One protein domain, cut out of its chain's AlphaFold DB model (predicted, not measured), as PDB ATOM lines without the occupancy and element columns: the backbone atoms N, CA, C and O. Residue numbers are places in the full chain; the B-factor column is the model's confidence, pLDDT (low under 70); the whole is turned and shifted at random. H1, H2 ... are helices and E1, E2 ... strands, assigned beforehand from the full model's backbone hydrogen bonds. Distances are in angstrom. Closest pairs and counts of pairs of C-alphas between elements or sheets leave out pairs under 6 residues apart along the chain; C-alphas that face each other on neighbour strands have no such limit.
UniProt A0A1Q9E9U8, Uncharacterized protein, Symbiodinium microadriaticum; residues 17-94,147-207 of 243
ATOM      1  N   ALA A  17     265.845 248.792 332.302       59.69
ATOM      2  CA  ALA A  17     265.337 250.012 332.914       59.69
ATOM      3  C   ALA A  17     266.372 250.491 333.927       59.69
ATOM      4  O   ALA A  17     266.744 249.756 334.843       59.69
ATOM      5  N   ILE A  18     266.862 251.712 333.772       59.41
ATOM      6  CA  ILE A  18     267.787 252.297 334.735       59.41
ATOM      7  C   ILE A  18     266.960 253.066 335.766       59.41
ATOM      8  O   ILE A  18     266.031 253.796 335.419       59.41
ATOM      9  N   ALA A  19     267.254 252.847 337.046       56.56
ATOM     10  CA  ALA A  19     266.455 253.366 338.140       56.56
ATOM     11  C   ALA A  19     267.168 254.514 338.876       56.56
ATOM     12  O   ALA A  19     268.188 254.342 339.546       56.56
ATOM     13  N   CYS A  20     266.502 255.658 338.775       53.81
ATOM     14  CA  CYS A  20     266.466 256.851 339.606       53.81
ATOM     15  C   CYS A  20     267.678 257.797 339.693       53.81
ATOM     16  O   CYS A  20     268.853 257.431 339.746       53.81
ATOM     17  N   HIS A  21     267.247 259.060 339.731       47.53
ATOM     18  CA  HIS A  21     267.859 260.357 339.485       47.53
ATOM     19  C   HIS A  21     268.767 260.881 340.616       47.53
ATOM     20  O   HIS A  21     268.698 260.442 341.766       47.53
ATOM     21  N   LYS A  22     269.612 261.859 340.257       48.53
ATOM     22  CA  LYS A  22     270.591 262.564 341.104       48.53
ATOM     23  C   LYS A  22     269.978 263.069 342.414       48.53
ATOM     24  O   LYS A  22     268.890 263.632 342.418       48.53
ATOM     25  N   HIS A  23     270.748 262.938 343.497       42.34
ATOM     26  CA  HIS A  23     270.528 263.531 344.821       42.34
ATOM     27  C   HIS A  23     269.977 264.974 344.763       42.34
ATOM     28  O   HIS A  23     270.738 265.939 344.789       42.34
ATOM     29  N   HIS A  24     268.656 265.135 344.773       45.34
ATOM     30  CA  HIS A  24     268.012 266.340 345.279       45.34
ATOM     31  C   HIS A  24     267.308 265.979 346.587       45.34
ATOM     32  O   HIS A  24     266.660 264.942 346.678       45.34
ATOM     33  N   ASN A  25     267.528 266.799 347.620       47.56
ATOM     34  CA  ASN A  25     266.991 266.647 348.973       47.56
ATOM     35  C   ASN A  25     265.500 266.266 348.951       47.56
ATOM     36  O   ASN A  25     264.635 267.111 348.750       47.56
ATOM     37  N   LEU A  26     265.217 264.978 349.165       50.44
ATOM     38  CA  LEU A  26     263.879 264.375 349.122       50.44
ATOM     39  C   LEU A  26     263.082 264.559 350.424       50.44
ATOM     40  O   LEU A  26     261.938 264.120 350.505       50.44
ATOM     41  N   ALA A  27     263.661 265.208 351.439       54.28
ATOM     42  CA  ALA A  27     263.030 265.350 352.751       54.28
ATOM     43  C   ALA A  27     261.726 266.177 352.729       54.28
ATOM     44  O   ALA A  27     260.879 265.971 353.592       54.28
ATOM     45  N   ASP A  28     261.514 267.032 351.721       52.25
ATOM     46  CA  ASP A  28     260.384 267.976 351.694       52.25
ATOM     47  C   ASP A  28     259.207 267.573 350.775       52.25
ATOM     48  O   ASP A  28     258.254 268.339 350.638       52.25
ATOM     49  N   ARG A  29     259.221 266.397 350.120       51.25
ATOM     50  CA  ARG A  29     258.212 266.047 349.084       51.25
ATOM     51  C   ARG A  29     257.572 264.658 349.213       51.25
ATOM     52  O   ARG A  29     257.249 264.026 348.217       51.25
ATOM     53  N   LEU A  30     257.341 264.183 350.432       50.34
ATOM     54  CA  LEU A  30     256.874 262.809 350.685       50.34
ATOM     55  C   LEU A  30     255.404 262.484 350.338       50.34
ATOM     56  O   LEU A  30     254.985 261.365 350.615       50.34
ATOM     57  N   VAL A  31     254.608 263.392 349.762       55.81
ATOM     58  CA  VAL A  31     253.143 263.175 349.687       55.81
ATOM     59  C   VAL A  31     252.584 262.913 348.279       55.81
ATOM     60  O   VAL A  31     251.522 262.319 348.190       55.81
ATOM     61  N   ASP A  32     253.288 263.226 347.186       57.12
ATOM     62  CA  ASP A  32     252.730 263.078 345.821       57.12
ATOM     63  C   ASP A  32     253.824 262.819 344.766       57.12
ATOM     64  O   ASP A  32     253.941 263.534 343.772       57.12
ATOM     65  N   VAL A  33     254.698 261.834 344.989       55.09
ATOM     66  CA  VAL A  33     255.700 261.475 343.970       55.09
ATOM     67  C   VAL A  33     255.179 260.308 343.146       55.09
ATOM     68  O   VAL A  33     255.042 259.189 343.643       55.09
ATOM     69  N   ASP A  34     254.883 260.590 341.883       61.31
ATOM     70  CA  ASP A  34     254.499 259.596 340.895       61.31
ATOM     71  C   ASP A  34     255.699 258.657 340.668       61.31
ATOM     72  O   ASP A  34     256.747 259.068 340.169       61.31
ATOM     73  N   LEU A  35     255.575 257.389 341.078       59.81
ATOM     74  CA  LEU A  35     256.647 256.377 341.006       59.81
ATOM     75  C   LEU A  35     257.209 256.187 339.582       59.81
ATOM     76  O   LEU A  35     258.287 255.623 339.405       59.81
ATOM     77  N   LEU A  36     256.472 256.643 338.566       56.88
ATOM     78  CA  LEU A  36     256.864 256.608 337.161       56.88
ATOM     79  C   LEU A  36     257.990 257.590 336.810       56.88
ATOM     80  O   LEU A  36     258.724 257.315 335.866       56.88
ATOM     81  N   GLU A  37     258.212 258.664 337.575       62.78
ATOM     82  CA  GLU A  37     259.344 259.579 337.328       62.78
ATOM     83  C   GLU A  37     260.712 258.953 337.673       62.78
ATOM     84  O   GLU A  37     261.761 259.554 337.444       62.78
ATOM     85  N   TRP A  38     260.732 257.751 338.261       70.00
ATOM     86  CA  TRP A  38     261.943 257.157 338.836       70.00
ATOM     87  C   TRP A  38     262.694 256.231 337.881       70.00
ATOM     88  O   TRP A  38     263.809 255.816 338.196       70.00
ATOM     89  N   PHE A  39     262.121 255.898 336.730       81.75
ATOM     90  CA  PHE A  39     262.717 254.956 335.788       81.75
ATOM     91  C   PHE A  39     262.925 255.619 334.436       81.75
ATOM     92  O   PHE A  39     262.024 256.270 333.919       81.75
ATOM     93  N   VAL A  40     264.109 255.413 333.867       84.44
ATOM     94  CA  VAL A  40     264.441 255.834 332.506       84.44
ATOM     95  C   VAL A  40     264.790 254.585 331.710       84.44
ATOM     96  O   VAL A  40     265.609 253.763 332.143       84.44
ATOM     97  N   GLY A  41     264.135 254.407 330.565       85.75
ATOM     98  CA  GLY A  41     264.456 253.318 329.645       85.75
ATOM     99  C   GLY A  41     265.855 253.496 329.056       85.75
ATOM    100  O   GLY A  41     266.280 254.613 328.771       85.75
ATOM    101  N   LEU A  42     266.599 252.406 328.845       84.12
ATOM    102  CA  LEU A  42     267.912 252.499 328.190       84.12
ATOM    103  C   LEU A  42     267.807 253.055 326.754       84.12
ATOM    104  O   LEU A  42     268.713 253.737 326.283       84.12
ATOM    105  N   ASP A  43     266.701 252.786 326.062       84.12
ATOM    106  CA  ASP A  43     266.378 253.348 324.749       84.12
ATOM    107  C   ASP A  43     266.101 254.858 324.805       84.12
ATOM    108  O   ASP A  43     266.482 255.587 323.889       84.12
ATOM    109  N   GLU A  44     265.514 255.341 325.899       85.00
ATOM    110  CA  GLU A  44     265.258 256.768 326.142       85.00
ATOM    111  C   GLU A  44     266.549 257.559 326.386       85.00
ATOM    112  O   GLU A  44     266.602 258.756 326.105       85.00
ATOM    113  N   LEU A  45     267.615 256.889 326.838       83.88
ATOM    114  CA  LEU A  45     268.938 257.493 326.993       83.88
ATOM    115  C   LEU A  45     269.652 257.773 325.663       83.88
ATOM    116  O   LEU A  45     270.682 258.441 325.664       83.88
ATOM    117  N   GLY A  46     269.155 257.263 324.530       86.25
ATOM    118  CA  GLY A  46     269.614 257.679 323.198       86.25
ATOM    119  C   GLY A  46     271.115 257.504 322.924       86.25
ATOM    120  O   GLY A  46     271.676 258.249 322.122       86.25
ATOM    121  N   GLY A  47     271.775 256.543 323.581       84.75
ATOM    122  CA  GLY A  47     273.230 256.365 323.497       84.75
ATOM    123  C   GLY A  47     274.026 257.209 324.499       84.75
ATOM    124  O   GLY A  47     275.136 257.636 324.179       84.75
ATOM    125  N   ALA A  48     273.463 257.451 325.687       86.75
ATOM    126  CA  ALA A  48     274.131 258.104 326.809       86.75
ATOM    127  C   ALA A  48     275.563 257.598 327.037       86.75
ATOM    128  O   ALA A  48     275.885 256.418 326.868       86.75
ATOM    129  N   SER A  49     276.427 258.513 327.471       91.75
ATOM    130  CA  SER A  49     277.808 258.180 327.824       91.75
ATOM    131  C   SER A  49     277.871 257.250 329.044       91.75
ATOM    132  O   SER A  49     276.950 257.205 329.862       91.75
ATOM    133  N   TYR A  50     278.997 256.554 329.233       90.31
ATOM    134  CA  TYR A  50     279.225 255.766 330.451       90.31
ATOM    135  C   TYR A  50     279.143 256.605 331.729       90.31
ATOM    136  O   TYR A  50     278.654 256.116 332.741       90.31
ATOM    137  N   GLU A  51     279.580 257.866 331.690       91.44
ATOM    138  CA  GLU A  51     279.486 258.776 332.837       91.44
ATOM    139  C   GLU A  51     278.027 259.082 333.194       91.44
ATOM    140  O   GLU A  51     277.646 259.055 334.364       91.44
ATOM    141  N   GLU A  52     277.194 259.318 332.182       89.00
ATOM    142  CA  GLU A  52     275.766 259.554 332.366       89.00
ATOM    143  C   GLU A  52     275.054 258.302 332.886       89.00
ATOM    144  O   GLU A  52     274.323 258.393 333.871       89.00
ATOM    145  N   MET A  53     275.335 257.125 332.319       89.25
ATOM    146  CA  MET A  53     274.805 255.854 332.828       89.25
ATOM    147  C   MET A  53     275.248 255.594 334.275       89.25
ATOM    148  O   MET A  53     274.424 255.263 335.122       89.25
ATOM    149  N   ALA A  54     276.521 255.822 334.603       90.00
ATOM    150  CA  ALA A  54     277.046 255.654 335.959       90.00
ATOM    151  C   ALA A  54     276.524 256.697 336.963       90.00
ATOM    152  O   ALA A  54     276.728 256.540 338.168       90.00
ATOM    153  N   SER A  55     275.851 257.756 336.498       87.62
ATOM    154  CA  SER A  55     275.220 258.750 337.372       87.62
ATOM    155  C   SER A  55     273.924 258.250 338.021       87.62
ATOM    156  O   SER A  55     273.467 258.835 339.007       87.62
ATOM    157  N   PHE A  56     273.351 257.165 337.496       89.38
ATOM    158  CA  PHE A  56     272.185 256.510 338.070       89.38
ATOM    159  C   PHE A  56     272.564 255.609 339.243       89.38
ATOM    160  O   PHE A  56     273.660 255.056 339.323       89.38
ATOM    161  N   LYS A  57     271.619 255.441 340.168       89.88
ATOM    162  CA  LYS A  57     271.863 254.726 341.423       89.88
ATOM    163  C   LYS A  57     271.973 253.211 341.241       89.88
ATOM    164  O   LYS A  57     272.776 252.573 341.922       89.88
ATOM    165  N   ALA A  58     271.143 252.643 340.371       94.19
ATOM    166  CA  ALA A  58     271.093 251.214 340.088       94.19
ATOM    167  C   ALA A  58     270.431 250.944 338.727       94.19
ATOM    168  O   ALA A  58     269.745 251.804 338.174       94.19
ATOM    169  N   THR A  59     270.574 249.718 338.223       94.62
ATOM    170  CA  THR A  59     269.932 249.276 336.978       94.62
ATOM    171  C   THR A  59     269.097 248.029 337.211       94.62
ATOM    172  O   THR A  59     269.579 247.047 337.770       94.62
ATOM    173  N   VAL A  60     267.855 248.042 336.734       94.69
ATOM    174  CA  VAL A  60     266.987 246.867 336.651       94.69
ATOM    175  C   VAL A  60     267.122 246.273 335.256       94.69
ATOM    176  O   VAL A  60     266.775 246.902 334.257       94.69
ATOM    177  N   LEU A  61     267.626 245.050 335.166       93.69
ATOM    178  CA  LEU A  61     267.896 244.411 333.884       93.69
ATOM    179  C   LEU A  61     267.047 243.144 333.725       93.69
ATOM    180  O   LEU A  61     267.071 242.249 334.566       93.69
ATOM    181  N   TYR A  62     266.305 243.051 332.621       92.38
ATOM    182  CA  TYR A  62     265.602 241.834 332.217       92.38
ATOM    183  C   TYR A  62     266.353 241.208 331.035       92.38
ATOM    184  O   TYR A  62     266.219 241.676 329.901       92.38
ATOM    185  N   PRO A  63     267.200 240.191 331.272       90.31
ATOM    186  CA  PRO A  63     268.071 239.665 330.232       90.31
ATOM    187  C   PRO A  63     267.259 238.889 329.197       90.31
ATOM    188  O   PRO A  63     266.660 237.868 329.521       90.31
ATOM    189  N   TYR A  64     267.268 239.364 327.951       84.12
ATOM    190  CA  TYR A  64     266.608 238.688 326.830       84.12
ATOM    191  C   TYR A  64     267.514 237.685 326.096       84.12
ATOM    192  O   TYR A  64     267.025 236.802 325.397       84.12
ATOM    193  N   ASP A  65     268.834 237.799 326.256       83.94
ATOM    194  CA  ASP A  65     269.856 236.957 325.619       83.94
ATOM    195  C   ASP A  65     270.765 236.346 326.694       83.94
ATOM    196  O   ASP A  65     270.988 236.985 327.720       83.94
ATOM    197  N   VAL A  66     271.291 235.135 326.469       78.81
ATOM    198  CA  VAL A  66     272.234 234.439 327.368       78.81
ATOM    199  C   VAL A  66     273.574 235.165 327.527       78.81
ATOM    200  O   VAL A  66     274.224 234.995 328.557       78.81
ATOM    201  N   ALA A  67     273.991 235.944 326.525       78.62
ATOM    202  CA  ALA A  67     275.283 236.629 326.487       78.62
ATOM    203  C   ALA A  67     275.091 238.111 326.145       78.62
ATOM    204  O   ALA A  67     275.381 238.578 325.043       78.62
ATOM    205  N   LEU A  68     274.561 238.863 327.106       85.81
ATOM    206  CA  LEU A  68     274.210 240.258 326.895       85.81
ATOM    207  C   LEU A  68     275.404 241.181 327.188       85.81
ATOM    208  O   LEU A  68     275.763 241.371 328.344       85.81
ATOM    209  N   ALA A  69     275.993 241.799 326.159       89.50
ATOM    210  CA  ALA A  69     277.165 242.678 326.307       89.50
ATOM    211  C   ALA A  69     276.956 243.804 327.343       89.50
ATOM    212  O   ALA A  69     277.800 243.994 328.219       89.50
ATOM    213  N   ILE A  70     275.786 244.460 327.319       89.31
ATOM    214  CA  ILE A  70     275.451 245.556 328.246       89.31
ATOM    215  C   ILE A  70     275.476 245.117 329.722       89.31
ATOM    216  O   ILE A  70     275.747 245.929 330.599       89.31
ATOM    217  N   PHE A  71     275.264 243.831 330.033       93.75
ATOM    218  CA  PHE A  71     275.419 243.343 331.407       93.75
ATOM    219  C   PHE A  71     276.858 243.490 331.899       93.75
ATOM    220  O   PHE A  71     277.067 244.002 332.996       93.75
ATOM    221  N   TYR A  72     277.845 243.089 331.094       94.31
ATOM    222  CA  TYR A  72     279.252 243.210 331.473       94.31
ATOM    223  C   TYR A  72     279.683 244.670 331.557       94.31
ATOM    224  O   TYR A  72     280.426 245.023 332.466       94.31
ATOM    225  N   GLU A  73     279.186 245.524 330.662       93.44
ATOM    226  CA  GLU A  73     279.437 246.968 330.707       93.44
ATOM    227  C   GLU A  73     278.922 247.569 332.019       93.44
ATOM    228  O   GLU A  73     279.706 248.127 332.790       93.44
ATOM    229  N   LEU A  74     277.641 247.365 332.346       94.44
ATOM    230  CA  LEU A  74     277.048 247.860 333.591       94.44
ATOM    231  C   LEU A  74     277.732 247.273 334.836       94.44
ATOM    232  O   LEU A  74     278.025 247.994 335.794       94.44
ATOM    233  N   TYR A  75     278.039 245.972 334.815       96.25
ATOM    234  CA  TYR A  75     278.725 245.299 335.916       96.25
ATOM    235  C   TYR A  75     280.155 245.833 336.104       96.25
ATOM    236  O   TYR A  75     280.604 246.040 337.235       96.25
ATOM    237  N   SER A  76     280.870 246.111 335.009       95.25
ATOM    238  CA  SER A  76     282.229 246.668 335.031       95.25
ATOM    239  C   SER A  76     282.283 248.085 335.608       95.25
ATOM    240  O   SER A  76     283.221 248.409 336.338       95.25
ATOM    241  N   MET A  77     281.233 248.888 335.391       95.25
ATOM    242  CA  MET A  77     281.075 250.211 336.006       95.25
ATOM    243  C   MET A  77     280.827 250.143 337.523       95.25
ATOM    244  O   MET A  77     280.877 251.162 338.211       95.25
ATOM    245  N   GLY A  78     280.571 248.950 338.072       96.56
ATOM    246  CA  GLY A  78     280.219 248.769 339.479       96.56
ATOM    247  C   GLY A  78     278.864 249.382 339.825       96.56
ATOM    248  O   GLY A  78     278.657 249.785 340.971       96.56
ATOM    249  N   MET A  79     277.968 249.493 338.842       95.38
ATOM    250  CA  MET A  79     276.594 249.931 339.050       95.38
ATOM    251  C   MET A  79     275.780 248.781 339.646       95.38
ATOM    252  O   MET A  79     275.735 247.717 339.031       95.38
ATOM    253  N   PRO A  80     275.108 248.955 340.798       96.50
ATOM    254  CA  PRO A  80     274.256 247.916 341.360       96.50
ATOM    255  C   PRO A  80     273.222 247.408 340.351       96.50
ATOM    256  O   PRO A  80     272.461 248.191 339.777       96.50
ATOM    257  N   LEU A  81     273.195 246.091 340.153       96.19
ATOM    258  CA  LEU A  81     272.291 245.430 339.217       96.19
ATOM    259  C   LEU A  81     271.199 244.682 339.968       96.19
ATOM    260  O   LEU A  81     271.491 243.847 340.824       96.19
ATOM    261  N   LEU A  82     269.952 244.949 339.596       97.00
ATOM    262  CA  LEU A  82     268.783 244.195 340.014       97.00
ATOM    263  C   LEU A  82     268.349 243.290 338.864       97.00
ATOM    264  O   LEU A  82     268.001 243.769 337.784       97.00
ATOM    265  N   LEU A  83     268.353 241.983 339.101       95.81
ATOM    266  CA  LEU A  83     267.910 240.971 338.146       95.81
ATOM    267  C   LEU A  83     266.746 240.161 338.721       95.81
ATOM    268  O   LEU A  83     266.692 239.940 339.936       95.81
ATOM    269  N   PRO A  84     265.854 239.622 337.872       95.56
ATOM    270  CA  PRO A  84     264.930 238.591 338.309       95.56
ATOM    271  C   PRO A  84     265.686 237.441 338.981       95.56
ATOM    272  O   PRO A  84     266.799 237.075 338.581       95.56
ATOM    273  N   HIS A  85     265.076 236.852 340.006       95.06
ATOM    274  CA  HIS A  85     265.589 235.645 340.642       95.06
ATOM    275  C   HIS A  85     265.816 234.545 339.590       95.06
ATOM    276  O   HIS A  85     265.051 234.426 338.639       95.06
ATOM    277  N   GLU A  86     266.814 233.683 339.785       90.62
ATOM    278  CA  GLU A  86     267.202 232.615 338.843       90.62
ATOM    279  C   GLU A  86     266.043 231.725 338.358       90.62
ATOM    280  O   GLU A  86     265.998 231.355 337.187       90.62
ATOM    281  N   ARG A  87     265.056 231.454 339.225       89.31
ATOM    282  CA  ARG A  87     263.825 230.713 338.897       89.31
ATOM    283  C   ARG A  87     262.923 231.421 337.881       89.31
ATOM    284  O   ARG A  87     262.082 230.783 337.263       89.31
ATOM    285  N   LEU A  88     263.064 232.740 337.752       91.50
ATOM    286  CA  LEU A  88     262.317 233.589 336.828       91.50
ATOM    287  C   LEU A  88     263.091 233.857 335.531       91.50
ATOM    288  O   LEU A  88     262.485 234.223 334.532       91.50
ATOM    289  N   LEU A  89     264.411 233.652 335.503       88.88
ATOM    290  CA  LEU A  89     265.222 233.861 334.298       88.88
ATOM    291  C   LEU A  89     264.742 233.076 333.057       88.88
ATOM    292  O   LEU A  89     264.820 233.652 331.973       88.88
ATOM    293  N   PRO A  90     264.191 231.843 333.149       86.62
ATOM    294  CA  PRO A  90     263.663 231.125 331.979       86.62
ATOM    295  C   PRO A  90     262.515 231.839 331.249       86.62
ATOM    296  O   PRO A  90     262.227 231.511 330.101       86.62
ATOM    297  N   PHE A  91     261.853 232.801 331.902       85.25
ATOM    298  CA  PHE A  91     260.817 233.630 331.280       85.25
ATOM    299  C   PHE A  91     261.395 234.787 330.454       85.25
ATOM    300  O   PHE A  91     260.683 235.348 329.627       85.25
ATOM    301  N   PHE A  92     262.662 235.149 330.675       82.88
ATOM    302  CA  PHE A  92     263.293 236.314 330.055       82.88
ATOM    303  C   PHE A  92     264.382 235.920 329.054       82.88
ATOM    304  O   PHE A  92     264.426 236.475 327.961       82.88
ATOM    305  N   VAL A  93     265.217 234.930 329.379       76.69
ATOM    306  CA  VAL A  93     266.387 234.544 328.576       76.69
ATOM    307  C   VAL A  93     265.957 233.694 327.376       76.69
ATOM    308  O   VAL A  93     265.893 232.472 327.463       76.69
ATOM    309  N   PHE A  94     265.638 234.347 326.258       69.62
ATOM    310  CA  PHE A  94     265.016 233.727 325.083       69.62
ATOM    311  C   PHE A  94     265.972 233.604 323.881       69.62
ATOM    312  O   PHE A  94     265.960 232.611 323.154       69.62
ATOM    313  N   ASP A 147     276.005 233.895 333.079       92.25
ATOM    314  CA  ASP A 147     276.750 234.824 333.921       92.25
ATOM    315  C   ASP A 147     275.814 235.675 334.777       92.25
ATOM    316  O   ASP A 147     276.142 235.974 335.924       92.25
ATOM    317  N   PHE A 148     274.589 235.926 334.299       90.56
ATOM    318  CA  PHE A 148     273.550 236.550 335.108       90.56
ATOM    319  C   PHE A 148     273.311 235.818 336.407       90.56
ATOM    320  O   PHE A 148     273.005 236.505 337.363       90.56
ATOM    321  N   ALA A 149     273.380 234.483 336.441       91.44
ATOM    322  CA  ALA A 149     273.163 233.675 337.641       91.44
ATOM    323  C   ALA A 149     274.421 233.605 338.520       91.44
ATOM    324  O   ALA A 149     274.329 233.674 339.741       91.44
ATOM    325  N   LYS A 150     275.598 233.508 337.898       93.06
ATOM    326  CA  LYS A 150     276.858 233.202 338.590       93.06
ATOM    327  C   LYS A 150     277.591 234.411 339.156       93.06
ATOM    328  O   LYS A 150     278.377 234.248 340.087       93.06
ATOM    329  N   PHE A 151     277.404 235.592 338.571       95.31
ATOM    330  CA  PHE A 151     278.142 236.775 338.999       95.31
ATOM    331  C   PHE A 151     277.716 237.191 340.417       95.31
ATOM    332  O   PHE A 151     276.518 237.221 340.719       95.31
ATOM    333  N   PRO A 152     278.678 237.498 341.306       97.38
ATOM    334  CA  PRO A 152     278.371 237.892 342.674       97.38
ATOM    335  C   PRO A 152     277.821 239.322 342.728       97.38
ATOM    336  O   PRO A 152     277.832 240.050 341.743       97.38
ATOM    337  N   PHE A 153     277.348 239.746 343.902       97.50
ATOM    338  CA  PHE A 153     276.895 241.127 344.153       97.50
ATOM    339  C   PHE A 153     275.763 241.617 343.231       97.50
ATOM    340  O   PHE A 153     275.572 242.818 343.059       97.50
ATOM    341  N   ILE A 154     274.989 240.693 342.663       97.00
ATOM    342  CA  ILE A 154     273.745 240.990 341.954       97.00
ATOM    343  C   ILE A 154     272.592 240.925 342.954       97.00
ATOM    344  O   ILE A 154     272.430 239.931 343.665       97.00
ATOM    345  N   LEU A 155     271.760 241.963 342.977       97.19
ATOM    346  CA  LEU A 155     270.526 241.977 343.755       97.19
ATOM    347  C   LEU A 155     269.442 241.227 342.980       97.19
ATOM    348  O   LEU A 155     269.257 241.426 341.779       97.19
ATOM    349  N   ARG A 156     268.729 240.332 343.661       96.88
ATOM    350  CA  ARG A 156     267.677 239.512 343.053       96.88
ATOM    351  C   ARG A 156     266.322 239.942 343.557       96.88
ATOM    352  O   ARG A 156     266.182 240.215 344.739       96.88
ATOM    353  N   PHE A 157     265.329 239.911 342.679       96.62
ATOM    354  CA  PHE A 157     263.932 240.043 343.075       96.62
ATOM    355  C   PHE A 157     263.100 238.893 342.504       96.62
ATOM    356  O   PHE A 157     263.215 238.509 341.339       96.62
ATOM    357  N   GLY A 158     262.252 238.312 343.342       96.19
ATOM    358  CA  GLY A 158     261.258 237.308 342.992       96.19
ATOM    359  C   GLY A 158     259.883 237.894 342.667       96.19
ATOM    360  O   GLY A 158     259.007 237.140 342.246       96.19
ATOM    361  N   SER A 159     259.674 239.197 342.872       94.44
ATOM    362  CA  SER A 159     258.421 239.898 342.576       94.44
ATOM    363  C   SER A 159     258.639 241.400 342.358       94.44
ATOM    364  O   SER A 159     259.671 241.945 342.745       94.44
ATOM    365  N   VAL A 160     257.645 242.089 341.787       90.31
ATOM    366  CA  VAL A 160     257.666 243.559 341.643       90.31
ATOM    367  C   VAL A 160     257.664 244.259 343.007       90.31
ATOM    368  O   VAL A 160     258.351 245.257 343.177       90.31
ATOM    369  N   ALA A 161     256.943 243.731 344.001       92.56
ATOM    370  CA  ALA A 161     256.927 244.310 345.347       92.56
ATOM    371  C   ALA A 161     258.318 244.273 346.001       92.56
ATOM    372  O   ALA A 161     258.759 245.257 346.586       92.56
ATOM    373  N   GLU A 162     259.034 243.158 345.844       94.88
ATOM    374  CA  GLU A 162     260.420 243.025 346.298       94.88
ATOM    375  C   GLU A 162     261.363 243.949 345.516       94.88
ATOM    376  O   GLU A 162     262.195 244.619 346.121       94.88
ATOM    377  N   LEU A 163     261.186 244.071 344.194       92.56
ATOM    378  CA  LEU A 163     261.928 245.043 343.388       92.56
ATOM    379  C   LEU A 163     261.769 246.469 343.941       92.56
ATOM    380  O   LEU A 163     262.761 247.159 344.159       92.56
ATOM    381  N   LEU A 164     260.530 246.894 344.201       89.00
ATOM    382  CA  LEU A 164     260.227 248.209 344.765       89.00
ATOM    383  C   LEU A 164     260.800 248.377 346.179       89.00
ATOM    384  O   LEU A 164     261.239 249.471 346.528       89.00
ATOM    385  N   SER A 165     260.860 247.297 346.965       92.25
ATOM    386  CA  SER A 165     261.418 247.329 348.319       92.25
ATOM    387  C   SER A 165     262.899 247.713 348.352       92.25
ATOM    388  O   SER A 165     263.325 248.356 349.302       92.25
ATOM    389  N   PHE A 166     263.676 247.427 347.299       91.88
ATOM    390  CA  PHE A 166     265.074 247.860 347.242       91.88
ATOM    391  C   PHE A 166     265.217 249.386 347.211       91.88
ATOM    392  O   PHE A 166     266.202 249.915 347.724       91.88
ATOM    393  N   PHE A 167     264.242 250.099 346.639       87.00
ATOM    394  CA  PHE A 167     264.280 251.554 346.478       87.00
ATOM    395  C   PHE A 167     263.838 252.330 347.722       87.00
ATOM    396  O   PHE A 167     263.937 253.559 347.726       87.00
ATOM    397  N   THR A 168     263.399 251.654 348.787       87.88
ATOM    398  CA  THR A 168     263.158 252.319 350.072       87.88
ATOM    399  C   THR A 168     264.488 252.728 350.722       87.88
ATOM    400  O   THR A 168     265.543 252.178 350.379       87.88
ATOM    401  N   PRO A 169     264.490 253.693 351.661       83.38
ATOM    402  CA  PRO A 169     265.702 254.080 352.386       83.38
ATOM    403  C   PRO A 169     266.413 252.902 353.074       83.38
ATOM    404  O   PRO A 169     267.638 252.903 353.177       83.38
ATOM    405  N   GLU A 170     265.658 251.886 353.494       89.56
ATOM    406  CA  GLU A 170     266.144 250.684 354.179       89.56
ATOM    407  C   GLU A 170     266.413 249.494 353.239       89.56
ATOM    408  O   GLU A 170     266.878 248.452 353.698       89.56
ATOM    409  N   GLY A 171     266.105 249.618 351.943       86.81
ATOM    410  CA  GLY A 171     266.002 248.484 351.022       86.81
ATOM    411  C   GLY A 171     267.328 247.809 350.667       86.81
ATOM    412  O   GLY A 171     267.497 246.607 350.865       86.81
ATOM    413  N   ALA A 172     268.281 248.567 350.117       91.56
ATOM    414  CA  ALA A 172     269.584 248.043 349.696       91.56
ATOM    415  C   ALA A 172     270.749 248.957 350.093       91.56
ATOM    416  O   ALA A 172     270.695 250.177 349.926       91.56
ATOM    417  N   ASP A 173     271.865 248.348 350.509       95.06
ATOM    418  CA  ASP A 173     273.158 249.033 350.585       95.06
ATOM    419  C   ASP A 173     273.831 249.032 349.203       95.06
ATOM    420  O   ASP A 173     274.654 248.180 348.839       95.06
ATOM    421  N   TRP A 174     273.442 250.024 348.406       93.44
ATOM    422  CA  TRP A 174     273.956 250.269 347.059       93.44
ATOM    423  C   TRP A 174     275.473 250.455 347.032       93.44
ATOM    424  O   TRP A 174     276.153 249.994 346.113       93.44
ATOM    425  N   TRP A 175     276.023 251.091 348.067       95.12
ATOM    426  CA  TRP A 175     277.449 251.370 348.159       95.12
ATOM    427  C   TRP A 175     278.250 250.109 348.452       95.12
ATOM    428  O   TRP A 175     279.284 249.886 347.818       95.12
ATOM    429  N   ALA A 176     277.790 249.271 349.384       96.44
ATOM    430  CA  ALA A 176     278.417 247.978 349.642       96.44
ATOM    431  C   ALA A 176     278.375 247.081 348.404       96.44
ATOM    432  O   ALA A 176     279.407 246.516 348.041       96.44
ATOM    433  N   THR A 177     277.230 247.032 347.718       96.69
ATOM    434  CA  THR A 177     277.060 246.269 346.473       96.69
ATOM    435  C   THR A 177     278.060 246.733 345.407       96.69
ATOM    436  O   THR A 177     278.880 245.946 344.938       96.69
ATOM    437  N   SER A 178     278.093 248.037 345.115       96.75
ATOM    438  CA  SER A 178     279.020 248.637 344.144       96.75
ATOM    439  C   SER A 178     280.500 248.411 344.488       96.75
ATOM    440  O   SER A 178     281.330 248.161 343.608       96.75
ATOM    441  N   ARG A 179     280.877 248.495 345.774       97.81
ATOM    442  CA  ARG A 179     282.248 248.185 346.223       97.81
ATOM    443  C   ARG A 179     282.588 246.709 346.016       97.81
ATOM    444  O   ARG A 179     283.693 246.418 345.565       97.81
ATOM    445  N   GLY A 180     281.655 245.805 346.318       97.94
ATOM    446  CA  GLY A 180     281.806 244.367 346.089       97.94
ATOM    447  C   GLY A 180     282.059 244.048 344.618       97.94
ATOM    448  O   GLY A 180     283.048 243.393 344.297       97.94
ATOM    449  N   MET A 181     281.246 244.614 343.721       97.81
ATOM    450  CA  MET A 181     281.411 244.465 342.270       97.81
ATOM    451  C   MET A 181     282.782 244.956 341.791       97.81
ATOM    452  O   MET A 181     283.495 244.228 341.103       97.81
ATOM    453  N   ARG A 182     283.198 246.166 342.196       97.50
ATOM    454  CA  ARG A 182     284.505 246.732 341.813       97.50
ATOM    455  C   ARG A 182     285.672 245.893 342.310       97.50
ATOM    456  O   ARG A 182     286.619 245.662 341.564       97.50
ATOM    457  N   ARG A 183     285.594 245.412 343.553       98.12
ATOM    458  CA  ARG A 183     286.602 244.514 344.118       98.12
ATOM    459  C   ARG A 183     286.696 243.218 343.314       98.12
ATOM    460  O   ARG A 183     287.792 242.849 342.911       98.12
ATOM    461  N   PHE A 184     285.563 242.580 343.030       97.38
ATOM    462  CA  PHE A 184     285.522 241.364 342.219       97.38
ATOM    463  C   PHE A 184     286.090 241.579 340.812       97.38
ATOM    464  O   PHE A 184     286.875 240.760 340.340       97.38
ATOM    465  N   ASN A 185     285.751 242.694 340.156       96.44
ATOM    466  CA  ASN A 185     286.299 243.045 338.843       96.44
ATOM    467  C   ASN A 185     287.820 243.215 338.894       96.44
ATOM    468  O   ASN A 185     288.523 242.695 338.032       96.44
ATOM    469  N   GLN A 186     288.335 243.900 339.918       97.19
ATOM    470  CA  GLN A 186     289.770 244.090 340.103       97.19
ATOM    471  C   GLN A 186     290.497 242.752 340.315       97.19
ATOM    472  O   GLN A 186     291.518 242.500 339.676       97.19
ATOM    473  N   GLU A 187     289.958 241.886 341.176       95.88
ATOM    474  CA  GLU A 187     290.503 240.549 341.444       95.88
ATOM    475  C   GLU A 187     290.490 239.682 340.173       95.88
ATOM    476  O   GLU A 187     291.514 239.104 339.798       95.88
ATOM    477  N   THR A 188     289.366 239.669 339.452       93.69
ATOM    478  CA  THR A 188     289.198 238.916 338.198       93.69
ATOM    479  C   THR A 188     290.128 239.428 337.101       93.69
ATOM    480  O   THR A 188     290.713 238.626 336.370       93.69
ATOM    481  N   LEU A 189     290.326 240.746 336.994       94.00
ATOM    482  CA  LEU A 189     291.264 241.349 336.047       94.00
ATOM    483  C   LEU A 189     292.699 240.899 336.334       94.00
ATOM    484  O   LEU A 189     293.402 240.487 335.413       94.00
ATOM    485  N   THR A 190     293.129 240.933 337.599       94.19
ATOM    486  CA  THR A 190     294.463 240.459 337.994       94.19
ATOM    487  C   THR A 190     294.654 238.976 337.666       94.19
ATOM    488  O   THR A 190     295.664 238.614 337.061       94.19
ATOM    489  N   GLN A 191     293.678 238.124 337.992       91.38
ATOM    490  CA  GLN A 191     293.728 236.689 337.682       91.38
ATOM    491  C   GLN A 191     293.752 236.419 336.173       91.38
ATOM    492  O   GLN A 191     294.536 235.596 335.692       91.38
ATOM    493  N   SER A 192     292.931 237.142 335.410       91.81
ATOM    494  CA  SER A 192     292.851 237.006 333.955       91.81
ATOM    495  C   SER A 192     294.148 237.453 333.289       91.81
ATOM    496  O   SER A 192     294.682 236.737 332.445       91.81
ATOM    497  N   ALA A 193     294.703 238.598 333.701       93.81
ATOM    498  CA  ALA A 193     295.972 239.105 333.189       93.81
ATOM    499  C   ALA A 193     297.129 238.137 333.477       93.81
ATOM    500  O   ALA A 193     297.921 237.852 332.580       93.81
ATOM    501  N   ALA A 194     297.197 237.577 334.691       88.75
ATOM    502  CA  ALA A 194     298.196 236.570 335.043       88.75
ATOM    503  C   ALA A 194     298.054 235.296 334.192       88.75
ATOM    504  O   ALA A 194     299.046 234.783 333.670       88.75
ATOM    505  N   SER A 195     296.820 234.823 333.996       88.88
ATOM    506  CA  SER A 195     296.526 233.643 333.173       88.88
ATOM    507  C   SER A 195     296.927 233.852 331.710       88.88
ATOM    508  O   SER A 195     297.557 232.984 331.104       88.88
ATOM    509  N   TRP A 196     296.626 235.024 331.145       91.69
ATOM    510  CA  TRP A 196     297.026 235.382 329.784       91.69
ATOM    511  C   TRP A 196     298.537 235.532 329.638       91.69
ATOM    512  O   TRP A 196     299.105 235.000 328.686       91.69
ATOM    513  N   ALA A 197     299.204 236.195 330.587       89.25
ATOM    514  CA  ALA A 197     300.659 236.318 330.587       89.25
ATOM    515  C   ALA A 197     301.333 234.939 330.597       89.25
ATOM    516  O   ALA A 197     302.256 234.694 329.818       89.25
ATOM    517  N   TYR A 198     300.819 234.015 331.414       86.50
ATOM    518  CA  TYR A 198     301.273 232.628 331.439       86.50
ATOM    519  C   TYR A 198     301.065 231.926 330.090       86.50
ATOM    520  O   TYR A 198     302.002 231.340 329.548       86.50
ATOM    521  N   GLY A 199     299.858 232.013 329.519       87.06
ATOM    522  CA  GLY A 199     299.539 231.397 328.230       87.06
ATOM    523  C   GLY A 199     300.432 231.907 327.096       87.06
ATOM    524  O   GLY A 199     300.977 231.113 326.331       87.06
ATOM    525  N   VAL A 200     300.653 233.224 327.028       88.81
ATOM    526  CA  VAL A 200     301.544 233.851 326.041       88.81
ATOM    527  C   VAL A 200     302.989 233.389 326.237       88.81
ATOM    528  O   VAL A 200     303.631 232.983 325.268       88.81
ATOM    529  N   ALA A 201     303.495 233.381 327.473       86.69
ATOM    530  CA  ALA A 201     304.846 232.905 327.763       86.69
ATOM    531  C   ALA A 201     305.036 231.433 327.360       86.69
ATOM    532  O   ALA A 201     306.049 231.090 326.750       86.69
ATOM    533  N   ALA A 202     304.051 230.573 327.636       83.81
ATOM    534  CA  ALA A 202     304.089 229.163 327.259       83.81
ATOM    535  C   ALA A 202     304.117 228.965 325.734       83.81
ATOM    536  O   ALA A 202     304.862 228.118 325.238       83.81
ATOM    537  N   VAL A 203     303.349 229.762 324.981       88.88
ATOM    538  CA  VAL A 203     303.369 229.736 323.507       88.88
ATOM    539  C   VAL A 203     304.728 230.192 322.970       88.88
ATOM    540  O   VAL A 203     305.293 229.527 322.102       88.88
ATOM    541  N   LEU A 204     305.284 231.283 323.508       89.12
ATOM    542  CA  LEU A 204     306.565 231.839 323.060       89.12
ATOM    543  C   LEU A 204     307.765 230.945 323.399       89.12
ATOM    544  O   LEU A 204     308.723 230.890 322.634       89.12
ATOM    545  N   ALA A 205     307.718 230.222 324.517       87.06
ATOM    546  CA  ALA A 205     308.813 229.358 324.949       87.06
ATOM    547  C   ALA A 205     308.864 228.001 324.201       87.06
ATOM    548  O   ALA A 205     309.800 227.220 324.385       87.06
ATOM    549  N   GLY A 206     307.882 227.715 323.335       86.88
ATOM    550  CA  GLY A 206     307.803 226.486 322.541       86.88
ATOM    551  C   GLY A 206     307.559 225.217 323.373       86.88
ATOM    552  O   GLY A 206     307.405 225.256 324.594       86.88
ATOM    553  N   ARG A 207     307.545 224.041 322.721       69.19
ATOM    554  CA  ARG A 207     307.256 222.744 323.381       69.19
ATOM    555  C   ARG A 207     308.207 222.395 324.540       69.19
ATOM    556  O   ARG A 207     307.812 221.615 325.396       69.19
TER     557      ARG A 207
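This is residues 17 to 94 and 147 to 207 of the 243 residues of an uncharacterized protein of Symbiodinium microadriaticum (UniProt A0A1Q9E9U8). A small twisted sheet of five strands forms a compact body with short helices around it, and one long helix, H6, starts at this body and sticks out as an arm with residues 187 to 204. The loop of residues 24 to 34 sticks out at the other end, while H5 covers strands E4 and E5. The printed part has 139 residues with six named helices and five named strands, in the order E1 H1 E2 H2 E3 H3 E4 H4 E5 H5 H6; the sheet, mixed, runs E2 E1 E3 E4 E5, and the class is mixed, helices and strands. The whole is loose, with a radius of gyration of the C-alphas of 18.3 A, and spans 72 by 34 by 31 A.

In the sheet, E2 (residues 39 to 41) and E1 (17 to 19) are antiparallel, with N 18 and O 40 at 2.9 A. E1 and E3 (58 to 61) are antiparallel, with N 60 and O 17 at 2.8 A. E3 and E4 (81 to 84) are parallel, with N 82 and O 59 at 2.8 A. E4 and E5 (155 to 157) are parallel, with N 155 and O 81 at 2.9 A. H5 (160 to 166) is on the sheet at a height of 9.0 A, over E5 and only just over E4, where 3 of its C-alphas fall; its closest C-alphas to E5 are Leu 163 and Phe 157, 5.4 A. H3 (69 to 76), H4 (147 to 150) and H6 (174 to 204) only graze the sheet. E3, H3 and E4 form a strand-helix-strand unit, two parallel neighbour strands with a helix between them in the chain, with a right-handed crossover. A split unit, E2, H2 (50 to 54) and E3, has E1 between its strands in the sheet, and its crossover is right-handed too. H2 is not on the sheet; H1 (35 to 38) is only just not on it, with 4 pairs of C-alphas within 10 A. H6 touches H3 with residues 181 to 185 alone, closest at the C-alphas of Asn 185 and Ser 76, 6.6 A; their lines are only just about perpendicular, at 72 degrees. Every O i to N i+4 pair is within hydrogen-bond range in H2, H3, H5 and H6; H1 and H4 are too short for such a pair.

E1 begins at C-alpha 17 (265.337, 250.012, 332.914). H6 measures 44.5 A, from C-alpha 174 (273.956, 250.269, 347.059) to C-alpha 204 (306.565, 231.839, 323.060). H3 measures 10.8 A, H5 10.2 A, E4 10.1 A and E3 9.7 A.

The C-alphas of Val 31 and Arg 207 are the two farthest apart, 72.5 A. Without the stretches that stand free, the body spans 35 by 31 by 29 A. Residues 95 to 146 are not printed; C-alphas 94 and 147 are 14.7 A apart across the cut. The link E1 to H1, 15 residues, is long. The pLDDT is under 70 at residues 17 to 37, 94 and 207.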